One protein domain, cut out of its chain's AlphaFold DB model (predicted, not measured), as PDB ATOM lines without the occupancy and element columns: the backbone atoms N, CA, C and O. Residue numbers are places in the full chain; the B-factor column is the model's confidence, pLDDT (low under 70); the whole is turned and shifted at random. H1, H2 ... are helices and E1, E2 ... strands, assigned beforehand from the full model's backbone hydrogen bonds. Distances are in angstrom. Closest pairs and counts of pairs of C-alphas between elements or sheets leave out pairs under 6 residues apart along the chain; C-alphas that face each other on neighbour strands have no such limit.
ATOM      1  N   VAL A   7       5.886  95.167 -14.322       98.31
ATOM      2  CA  VAL A   7       5.109  95.531 -15.513       98.31
ATOM      3  C   VAL A   7       6.077  95.707 -16.662       98.31
ATOM      4  O   VAL A   7       6.913  96.611 -16.652       98.31
ATOM      5  N   ARG A   8       5.988  94.814 -17.648       98.44
ATOM      6  CA  ARG A   8       6.878  94.845 -18.806       98.44
ATOM      7  C   ARG A   8       6.479  95.946 -19.779       98.44
ATOM      8  O   ARG A   8       5.420  96.557 -19.669       98.44
ATOM      9  N   ILE A   9       7.357  96.190 -20.750       98.31
ATOM     10  CA  ILE A   9       7.208  97.232 -21.773       98.31
ATOM     11  C   ILE A   9       5.792  97.206 -22.366       98.31
ATOM     12  O   ILE A   9       5.284  96.148 -22.734       98.31
ATOM     13  N   ASN A  10       5.161  98.378 -22.464       98.12
ATOM     14  CA  ASN A  10       3.791  98.563 -22.958       98.12
ATOM     15  C   ASN A  10       2.693  97.836 -22.157       98.12
ATOM     16  O   ASN A  10       1.556  97.776 -22.617       98.12
ATOM     17  N   GLY A  11       2.999  97.276 -20.986       98.06
ATOM     18  CA  GLY A  11       1.991  96.755 -20.069       98.06
ATOM     19  C   GLY A  11       1.156  97.883 -19.456       98.06
ATOM     20  O   GLY A  11       1.659  98.979 -19.200       98.06
ATOM     21  N   VAL A  12      -0.123  97.611 -19.204       97.88
ATOM     22  CA  VAL A  12      -1.072  98.552 -18.595       97.88
ATOM     23  C   VAL A  12      -1.584  97.966 -17.287       97.88
ATOM     24  O   VAL A  12      -1.988  96.810 -17.247       97.88
ATOM     25  N   VAL A  13      -1.622  98.770 -16.226       97.94
ATOM     26  CA  VAL A  13      -2.341  98.444 -14.987       97.94
ATOM     27  C   VAL A  13      -3.465  99.456 -14.841       97.94
ATOM     28  O   VAL A  13      -3.207 100.654 -14.726       97.94
ATOM     29  N   HIS A  14      -4.714  98.996 -14.899       97.81
ATOM     30  CA  HIS A  14      -5.855  99.895 -14.780       97.81
ATOM     31  C   HIS A  14      -5.995 100.414 -13.343       97.81
ATOM     32  O   HIS A  14      -5.699  99.695 -12.384       97.81
ATOM     33  N   VAL A  15      -6.481 101.650 -13.186       97.00
ATOM     34  CA  VAL A  15      -6.750 102.237 -11.864       97.00
ATOM     35  C   VAL A  15      -7.644 101.312 -11.030       97.00
ATOM     36  O   VAL A  15      -8.446 100.554 -11.575       97.00
ATOM     37  N   ASN A  16      -7.471 101.343  -9.708       97.50
ATOM     38  CA  ASN A  16      -8.175 100.483  -8.746       97.50
ATOM     39  C   ASN A  16      -7.952  98.974  -8.929       97.50
ATOM     40  O   ASN A  16      -8.668  98.168  -8.334       97.50
ATOM     41  N   SER A  17      -6.930  98.581  -9.693       98.19
ATOM     42  CA  SER A  17      -6.507  97.185  -9.785       98.19
ATOM     43  C   SER A  17      -5.438  96.845  -8.748       98.19
ATOM     44  O   SER A  17      -4.604  97.685  -8.402       98.19
ATOM     45  N   SER A  18      -5.428  95.598  -8.275       97.69
ATOM     46  CA  SER A  18      -4.436  95.102  -7.316       97.69
ATOM     47  C   SER A  18      -3.638  93.943  -7.901       97.69
ATOM     48  O   SER A  18      -4.184  92.869  -8.139       97.69
ATOM     49  N   LEU A  19      -2.341  94.170  -8.124       98.12
ATOM     50  CA  LEU A  19      -1.379  93.106  -8.411       98.12
ATOM     51  C   LEU A  19      -0.876  92.500  -7.105       98.12
ATOM     52  O   LEU A  19      -0.410  93.244  -6.235       98.12
ATOM     53  N   ASP A  20      -0.890  91.176  -7.024       97.81
ATOM     54  CA  ASP A  20      -0.250  90.431  -5.947       97.81
ATOM     55  C   ASP A  20       1.287  90.547  -6.023       97.81
ATOM     56  O   ASP A  20       1.840  90.930  -7.066       97.81
ATOM     57  N   PRO A  21       2.016  90.259  -4.927       97.88
ATOM     58  CA  PRO A  21       3.476  90.214  -4.947       97.88
ATOM     59  C   PRO A  21       4.022  89.297  -6.047       97.88
ATOM     60  O   PRO A  21       3.380  88.316  -6.415       97.88
ATOM     61  N   GLU A  22       5.196  89.639  -6.577       97.44
ATOM     62  CA  GLU A  22       5.930  88.853  -7.590       97.44
ATOM     63  C   GLU A  22       5.154  88.590  -8.902       97.44
ATOM     64  O   GLU A  22       5.561  87.784  -9.740       97.44
ATOM     65  N   THR A  23       4.045  89.300  -9.119       98.06
ATOM     66  CA  THR A  23       3.222  89.177 -10.324       98.06
ATOM     67  C   THR A  23       3.875  89.870 -11.519       98.06
ATOM     68  O   THR A  23       4.311  91.014 -11.411       98.06
ATOM     69  N   VAL A  24       3.872  89.221 -12.688       98.38
ATOM     70  CA  VAL A  24       4.418  89.780 -13.935       98.38
ATOM     71  C   VAL A  24       3.299  90.095 -14.929       98.38
ATOM     72  O   VAL A  24       2.592  89.200 -15.390       98.38
ATOM     73  N   VAL A  25       3.184  91.363 -15.327       98.56
ATOM     74  CA  VAL A  25       2.376  91.797 -16.473       98.56
ATOM     75  C   VAL A  25       3.241  91.727 -17.728       98.56
ATOM     76  O   VAL A  25       4.232  92.447 -17.862       98.56
ATOM     77  N   SER A  26       2.870  90.836 -18.647       98.50
ATOM     78  CA  SER A  26       3.573  90.613 -19.915       98.50
ATOM     79  C   SER A  26       3.606  91.856 -20.815       98.50
ATOM     80  O   SER A  26       2.806  92.780 -20.672       98.50
ATOM     81  N   ILE A  27       4.532  91.864 -21.781       98.56
ATOM     82  CA  ILE A  27       4.690  92.971 -22.738       98.56
ATOM     83  C   ILE A  27       3.374  93.206 -23.479       98.56
ATOM     84  O   ILE A  27       2.875  92.299 -24.143       98.56
ATOM     85  N   GLY A  28       2.839  94.424 -23.392       98.38
ATOM     86  CA  GLY A  28       1.592  94.807 -24.056       98.38
ATOM     87  C   GLY A  28       0.302  94.288 -23.406       98.38
ATOM     88  O   GLY A  28      -0.761  94.464 -23.996       98.38
ATOM     89  N   TRP A  29       0.362  93.616 -22.250       98.69
ATOM     90  CA  TRP A  29      -0.820  93.050 -21.581       98.69
ATOM     91  C   TRP A  29      -1.463  94.035 -20.604       98.69
ATOM     92  O   TRP A  29      -0.837  94.999 -20.163       98.69
ATOM     93  N   VAL A  30      -2.720  93.767 -20.252       98.75
ATOM     94  CA  VAL A  30      -3.525  94.603 -19.359       98.75
ATOM     95  C   VAL A  30      -3.804  93.854 -18.061       98.75
ATOM     96  O   VAL A  30      -4.376  92.768 -18.083       98.75
ATOM     97  N   ALA A  31      -3.431  94.446 -16.931       98.56
ATOM     98  CA  ALA A  31      -3.876  94.042 -15.606       98.56
ATOM     99  C   ALA A  31      -5.094  94.873 -15.181       98.56
ATOM    100  O   ALA A  31      -5.042  96.108 -15.184       98.56
ATOM    101  N   VAL A  32      -6.185  94.201 -14.814       98.62
ATOM    102  CA  VAL A  32      -7.461  94.832 -14.464       98.62
ATOM    103  C   VAL A  32      -8.186  94.050 -13.364       98.62
ATOM    104  O   VAL A  32      -8.329  92.835 -13.458       98.62
ATOM    105  N   GLY A  33      -8.660  94.738 -12.324       98.25
ATOM    106  CA  GLY A  33      -9.455  94.149 -11.237       98.25
ATOM    107  C   GLY A  33      -8.735  94.075  -9.892       98.25
ATOM    108  O   GLY A  33      -7.535  94.325  -9.785       98.25
ATOM    109  N   ASN A  34      -9.482  93.732  -8.846       96.62
ATOM    110  CA  ASN A  34      -8.966  93.575  -7.488       96.62
ATOM    111  C   ASN A  34      -9.539  92.285  -6.854       96.62
ATOM    112  O   ASN A  34     -10.673  92.327  -6.369       96.62
ATOM    113  N   PRO A  35      -8.809  91.146  -6.886       95.38
ATOM    114  CA  PRO A  35      -7.464  90.961  -7.453       95.38
ATOM    115  C   PRO A  35      -7.439  91.085  -8.987       95.38
ATOM    116  O   PRO A  35      -8.461  90.905  -9.651       95.38
ATOM    117  N   ALA A  36      -6.283  91.441  -9.551       97.88
ATOM    118  CA  ALA A  36      -6.161  91.722 -10.979       97.88
ATOM    119  C   ALA A  36      -6.119  90.451 -11.840       97.88
ATOM    120  O   ALA A  36      -5.295  89.561 -11.629       97.88
ATOM    121  N   SER A  37      -6.932  90.437 -12.892       98.31
ATOM    122  CA  SER A  37      -6.772  89.555 -14.048       98.31
ATOM    123  C   SER A  37      -5.761  90.165 -15.016       98.31
ATOM    124  O   SER A  37      -5.829  91.361 -15.301       98.31
ATOM    125  N   ILE A  38      -4.843  89.356 -15.552       98.56
ATOM    126  CA  ILE A  38      -3.837  89.791 -16.533       98.56
ATOM    127  C   ILE A  38      -4.188  89.177 -17.883       98.56
ATOM    128  O   ILE A  38      -4.067  87.967 -18.071       98.56
ATOM    129  N   LEU A  39      -4.638  90.008 -18.818       98.69
ATOM    130  CA  LEU A  39      -5.224  89.576 -20.085       98.69
ATOM    131  C   LEU A  39      -4.487  90.208 -21.275       98.69
ATOM    132  O   LEU A  39      -3.990  91.337 -21.171       98.69
ATOM    133  N   PRO A  40      -4.395  89.512 -22.423       98.50
ATOM    134  CA  PRO A  40      -3.869  90.110 -23.639       98.50
ATOM    135  C   PRO A  40      -4.849  91.172 -24.163       98.50
ATOM    136  O   PRO A  40      -6.062  91.034 -23.987       98.50
ATOM    137  N   PRO A  41      -4.366  92.192 -24.891       97.62
ATOM    138  CA  PRO A  41      -5.207  93.296 -25.365       97.62
ATOM    139  C   PRO A  41      -6.284  92.855 -26.369       97.62
ATOM    140  O   PRO A  41      -7.231  93.593 -26.622       97.62
ATOM    141  N   THR A  42      -6.164  91.651 -26.936       98.31
ATOM    142  CA  THR A  42      -7.170  91.050 -27.820       98.31
ATOM    143  C   THR A  42      -8.432  90.596 -27.082       98.31
ATOM    144  O   THR A  42      -9.472  90.462 -27.720       98.31
ATOM    145  N   GLN A  43      -8.380  90.389 -25.762       98.38
ATOM    146  CA  GLN A  43      -9.539  90.020 -24.937       98.38
ATOM    147  C   GLN A  43     -10.295  91.268 -24.460       98.38
ATOM    148  O   GLN A  43     -10.467  91.504 -23.265       98.38
ATOM    149  N   HIS A  44     -10.715  92.100 -25.416       97.81
ATOM    150  CA  HIS A  44     -11.346  93.387 -25.132       97.81
ATOM    151  C   HIS A  44     -12.580  93.261 -24.230       97.81
ATOM    152  O   HIS A  44     -12.682  93.996 -23.251       97.81
ATOM    153  N   ASP A  45     -13.488  92.331 -24.532       98.56
ATOM    154  CA  ASP A  45     -14.758  92.204 -23.811       98.56
ATOM    155  C   ASP A  45     -14.549  91.780 -22.350       98.56
ATOM    156  O   ASP A  45     -15.166  92.349 -21.444       98.56
ATOM    157  N   ASP A  46     -13.617  90.853 -22.100       98.56
ATOM    158  CA  ASP A  46     -13.262  90.404 -20.752       98.56
ATOM    159  C   ASP A  46     -12.612  91.536 -19.951       98.56
ATOM    160  O   ASP A  46     -13.025  91.812 -18.820       98.56
ATOM    161  N   ILE A  47     -11.665  92.261 -20.563       98.62
ATOM    162  CA  ILE A  47     -11.044  93.446 -19.960       98.62
ATOM    163  C   ILE A  47     -12.119  94.477 -19.619       98.62
ATOM    164  O   ILE A  47     -12.171  94.956 -18.485       98.62
ATOM    165  N   TRP A  48     -12.993  94.805 -20.572       97.56
ATOM    166  CA  TRP A  48     -14.024  95.820 -20.394       97.56
ATOM    167  C   TRP A  48     -15.019  95.445 -19.297       97.56
ATOM    168  O   TRP A  48     -15.404  96.315 -18.514       97.56
ATOM    169  N   SER A  49     -15.406  94.168 -19.204       98.25
ATOM    170  CA  SER A  49     -16.350  93.676 -18.193       98.25
ATOM    171  C   SER A  49     -15.885  93.967 -16.761       98.25
ATOM    172  O   SER A  49     -16.703  94.338 -15.918       98.25
ATOM    173  N   ILE A  50     -14.571  93.897 -16.521       98.25
ATOM    174  CA  ILE A  50     -13.940  94.210 -15.235       98.25
ATOM    175  C   ILE A  50     -13.664  95.714 -15.150       98.25
ATOM    176  O   ILE A  50     -14.097  96.374 -14.211       98.25
ATOM    177  N   GLN A  51     -13.003  96.290 -16.156       96.81
ATOM    178  CA  GLN A  51     -12.589  97.696 -16.187       96.81
ATOM    179  C   GLN A  51     -13.750  98.655 -15.912       96.81
ATOM    180  O   GLN A  51     -13.606  99.647 -15.195       96.81
ATOM    181  N   ARG A  52     -14.931  98.373 -16.473       94.81
ATOM    182  CA  ARG A  52     -16.092  99.254 -16.334       94.81
ATOM    183  C   ARG A  52     -16.623  99.359 -14.906       94.81
ATOM    184  O   ARG A  52     -17.390 100.278 -14.643       94.81
ATOM    185  N   THR A  53     -16.263  98.457 -14.000       96.12
ATOM    186  CA  THR A  53     -16.734  98.491 -12.608       96.12
ATOM    187  C   THR A  53     -15.769  99.233 -11.682       96.12
ATOM    188  O   THR A  53     -16.140  99.558 -10.561       96.12
ATOM    189  N   LEU A  54     -14.568  99.575 -12.162       96.94
ATOM    190  CA  LEU A  54     -13.471 100.131 -11.361       96.94
ATOM    191  C   LEU A  54     -13.499 101.661 -11.211       96.94
ATOM    192  O   LEU A  54     -12.505 102.247 -10.800       96.94
ATOM    193  N   ASP A  55     -14.616 102.305 -11.551       94.94
ATOM    194  CA  ASP A  55     -14.876 103.737 -11.327       94.94
ATOM    195  C   ASP A  55     -13.720 104.696 -11.688       94.94
ATOM    196  O   ASP A  55     -13.304 105.560 -10.911       94.94
ATOM    197  N   PHE A  56     -13.177 104.545 -12.900       94.25
ATOM    198  CA  PHE A  56     -12.124 105.431 -13.400       94.25
ATOM    199  C   PHE A  56     -12.504 106.927 -13.350       94.25
ATOM    200  O   PHE A  56     -11.693 107.701 -12.838       94.25
ATOM    201  N   PRO A  57     -13.698 107.368 -13.812       93.62
ATOM    202  CA  PRO A  57     -14.058 108.787 -13.781       93.62
ATOM    203  C   PRO A  57     -14.138 109.357 -12.362       93.62
ATOM    204  O   PRO A  57     -13.600 110.438 -12.116       93.62
ATOM    205  N   GLY A  58     -14.726 108.611 -11.420       95.19
ATOM    206  CA  GLY A  58     -14.805 109.028 -10.022       95.19
ATOM    207  C   GLY A  58     -13.430 109.109  -9.373       95.19
ATOM    208  O   GLY A  58     -13.124 110.077  -8.685       95.19
ATOM    209  N   THR A  59     -12.561 108.143  -9.663       95.38
ATOM    210  CA  THR A  59     -11.232 108.066  -9.043       95.38
ATOM    211  C   THR A  59     -10.259 109.113  -9.579       95.38
ATOM    212  O   THR A  59      -9.523 109.717  -8.807       95.38
ATOM    213  N   VAL A  60     -10.218 109.313 -10.899       93.06
ATOM    214  CA  VAL A  60      -9.211 110.179 -11.536       93.06
ATOM    215  C   VAL A  60      -9.670 111.630 -11.613       93.06
ATOM    216  O   VAL A  60      -8.850 112.533 -11.486       93.06
ATOM    217  N   TYR A  61     -10.968 111.856 -11.804       92.25
ATOM    218  CA  TYR A  61     -11.512 113.188 -12.061       92.25
ATOM    219  C   TYR A  61     -12.516 113.653 -11.002       92.25
ATOM    220  O   TYR A  61     -12.965 114.794 -11.064       92.25
ATOM    221  N   GLY A  62     -12.891 112.808 -10.036       93.88
ATOM    222  CA  GLY A  62     -13.868 113.174  -9.006       93.88
ATOM    223  C   GLY A  62     -15.293 113.357  -9.539       93.88
ATOM    224  O   GLY A  62     -16.093 114.042  -8.904       93.88
ATOM    225  N   VAL A  63     -15.621 112.784 -10.704       94.69
ATOM    226  CA  VAL A  63     -16.930 112.948 -11.359       94.69
ATOM    227  C   VAL A  63     -17.659 111.621 -11.541       94.69
ATOM    228  O   VAL A  63     -17.051 110.557 -11.604       94.69
ATOM    229  N   SER A  64     -18.986 111.682 -11.666       94.00
ATOM    230  CA  SER A  64     -19.797 110.505 -11.987       94.00
ATOM    231  C   SER A  64     -19.422 109.931 -13.356       94.00
ATOM    232  O   SER A  64     -19.082 110.663 -14.283       94.00
ATOM    233  N   ARG A  65     -19.586 108.616 -13.528       89.75
ATOM    234  CA  ARG A  65     -19.462 107.954 -14.835       89.75
ATOM    235  C   ARG A  65     -20.454 108.482 -15.880       89.75
ATOM    236  O   ARG A  65     -20.185 108.380 -17.072       89.75
ATOM    237  N   GLU A  66     -21.568 109.057 -15.434       93.38
ATOM    238  CA  GLU A  66     -22.572 109.686 -16.302       93.38
ATOM    239  C   GLU A  66     -22.133 111.066 -16.824       93.38
ATOM    240  O   GLU A  66     -22.769 111.627 -17.716       93.38
ATOM    241  N   THR A  67     -21.054 111.641 -16.280       95.19
ATOM    242  CA  THR A  67     -20.499 112.901 -16.775       95.19
ATOM    243  C   THR A  67     -19.963 112.702 -18.189       95.19
ATOM    244  O   THR A  67     -19.131 111.832 -18.447       95.19
ATOM    245  N   SER A  68     -20.440 113.526 -19.123       95.50
ATOM    246  CA  SER A  68     -20.001 113.435 -20.514       95.50
ATOM    247  C   SER A  68     -18.516 113.779 -20.653       95.50
ATOM    248  O   SER A  68     -17.985 114.631 -19.936       95.50
ATOM    249  N   MET A  69     -17.850 113.172 -21.639       91.81
ATOM    250  CA  MET A  69     -16.449 113.486 -21.937       91.81
ATOM    251  C   MET A  69     -16.236 114.967 -22.267       91.81
ATOM    252  O   MET A  69     -15.201 115.511 -21.904       91.81
ATOM    253  N   THR A  70     -17.204 115.634 -22.902       96.25
ATOM    254  CA  THR A  70     -17.122 117.074 -23.188       96.25
ATOM    255  C   THR A  70     -17.041 117.889 -21.902       96.25
ATOM    256  O   THR A  70     -16.094 118.648 -21.730       96.25
ATOM    257  N   GLN A  71     -17.972 117.669 -20.966       95.94
ATOM    258  CA  GLN A  71     -17.971 118.367 -19.676       95.94
ATOM    259  C   GLN A  71     -16.692 118.081 -18.878       95.94
ATOM    260  O   GLN A  71     -16.115 118.988 -18.282       95.94
ATOM    261  N   LEU A  72     -16.226 116.828 -18.897       95.12
ATOM    262  CA  LEU A  72     -14.992 116.424 -18.224       95.12
ATOM    263  C   LEU A  72     -13.770 117.146 -18.817       95.12
ATOM    264  O   LEU A  72     -12.966 117.706 -18.078       95.12
ATOM    265  N   MET A  73     -13.640 117.183 -20.147       94.94
ATOM    266  CA  MET A  73     -12.525 117.859 -20.824       94.94
ATOM    267  C   MET A  73     -12.564 119.381 -20.662       94.94
ATOM    268  O   MET A  73     -11.502 119.995 -20.544       94.94
ATOM    269  N   GLU A  74     -13.747 119.997 -20.627       95.75
ATOM    270  CA  GLU A  74     -13.902 121.427 -20.331       95.75
ATOM    271  C   GLU A  74     -13.381 121.752 -18.927       95.75
ATOM    272  O   GLU A  74     -12.523 122.626 -18.780       95.75
ATOM    273  N   ALA A  75     -13.824 120.999 -17.913       93.56
ATOM    274  CA  ALA A  75     -13.364 121.161 -16.536       93.56
ATOM    275  C   ALA A  75     -11.847 120.940 -16.409       93.56
ATOM    276  O   ALA A  75     -11.146 121.757 -15.811       93.56
ATOM    277  N   GLN A  76     -11.321 119.887 -17.040       94.12
ATOM    278  CA  GLN A  76      -9.890 119.584 -17.027       94.12
ATOM    279  C   GLN A  76      -9.054 120.684 -17.697       94.12
ATOM    280  O   GLN A  76      -7.987 121.050 -17.199       94.12
ATOM    281  N   SER A  77      -9.528 121.224 -18.824       94.88
ATOM    282  CA  SER A  77      -8.839 122.301 -19.544       94.88
ATOM    283  C   SER A  77      -8.832 123.600 -18.744       94.88
ATOM    284  O   SER A  77      -7.825 124.305 -18.743       94.88
ATOM    285  N   ALA A  78      -9.937 123.909 -18.055       94.00
ATOM    286  CA  ALA A  78     -10.013 125.054 -17.157       94.00
ATOM    287  C   ALA A  78      -9.026 124.906 -15.992       94.00
ATOM    288  O   ALA A  78      -8.254 125.830 -15.752       94.00
ATOM    289  N   HIS A  79      -8.982 123.728 -15.358       92.75
ATOM    290  CA  HIS A  79      -8.078 123.443 -14.244       92.75
ATOM    291  C   HIS A  79      -6.602 123.631 -14.621       92.75
ATOM    292  O   HIS A  79      -5.879 124.387 -13.979       92.75
ATOM    293  N   TYR A  80      -6.150 123.041 -15.734       92.19
ATOM    294  CA  TYR A  80      -4.776 123.254 -16.212       92.19
ATOM    295  C   TYR A  80      -4.491 124.697 -16.657       92.19
ATOM    296  O   TYR A  80      -3.332 125.085 -16.806       92.19
ATOM    297  N   GLY A  81      -5.534 125.492 -16.894       95.31
ATOM    298  CA  GLY A  81      -5.435 126.904 -17.231       95.31
ATOM    299  C   GLY A  81      -5.404 127.847 -16.026       95.31
ATOM    300  O   GLY A  81      -5.139 129.029 -16.244       95.31
ATOM    301  N   GLU A  82      -5.652 127.368 -14.799       94.88
ATOM    302  CA  GLU A  82      -5.781 128.209 -13.592       94.88
ATOM    303  C   GLU A  82      -4.562 129.116 -13.389       94.88
ATOM    304  O   GLU A  82      -4.712 130.304 -13.114       94.88
TER     305      GLU A  82
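This is residues 7 to 82 of the 91 residues of an uncharacterized protein of Arthrobacter sp. SW1 (UniProt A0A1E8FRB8). Picture a small head with a helical arm reaching away from it: in the head, the short hairpin E1 and E2 has the helix H1 packed beside it and a long unnamed stretch, residues 7 to 29, looped round it, with residues 12 to 13 paired to E1. The arm is H2 followed by H3, the longest helix, which makes the far end of the model; residues 77 to 82 of H3 stick out free. The printed part has 76 residues, with two named strands and then three named helices, in the order E1 E2 H1 H2 H3; the sheet is E1 - E2, antiparallel. The class is mostly helix, though under half of the residues are in named elements. The whole is loose, with a radius of gyration of the C-alphas of 14.6 A, and elongated, spanning 41 by 24 by 23 A.

Start at residues 12 to 13, a short pairing, parallel, with residues 30 to 31 of E1, which is residues 30 to 32. Next look at E2, residues 37 to 39: it forms a hairpin with E1, antiparallel at 155 degrees, and the C-alphas of Ala 31 and Ile 38, which face each other, are 4.4 A apart. Across this pair N 30 and O 39 are 2.9 A apart, and N 37 and O 32 are 2.8 A apart, both within hydrogen-bond range. Then find H1, residues 44 to 51, whose closest C-alphas to E1 are those of Gln 51 and Val 32, 6.1 A apart; to E2 they are those of Ile 47 and Leu 39, 7.0 A apart. H2, residues 56 to 61, is apart from H1, E1 and E2. H3, residues 69 to 82, is apart from H1, E1 and E2 too. H2 and H3 are close but not clearly touching: their closest C-alphas, Tyr 61 and Leu 72, are 7.8 A apart. The two run the same way at a shallow tilt of 27 degrees. In H1, H2 and H3 every O i to N i+4 pair is within hydrogen-bond range.

Find C-alpha 30 at (-3.525, 94.603, -19.359); from there E1 runs 6.3 A to C-alpha 32. E2, residues 37 to 39, spans 6.2 A. H1 begins at C-alpha 44, at (-11.346, 93.387, -25.132), and runs 10.0 A to C-alpha 51. H2 covers 7.9 A from C-alpha 56 to 61. H3 runs 20.0 A from C-alpha 69 to C-alpha 82 at (-5.781, 128.209, -13.592).

The two C-alphas farthest apart are those of Glu 22 and Glu 82, at 41.5 A. The printed part has no cut. The links E1 to E2, E2 to H1 and H1 to H2 are tight, H2 to H3 is short, and no link is long. The mean pLDDT of the printed part is 96.5, and no printed residue is under 70.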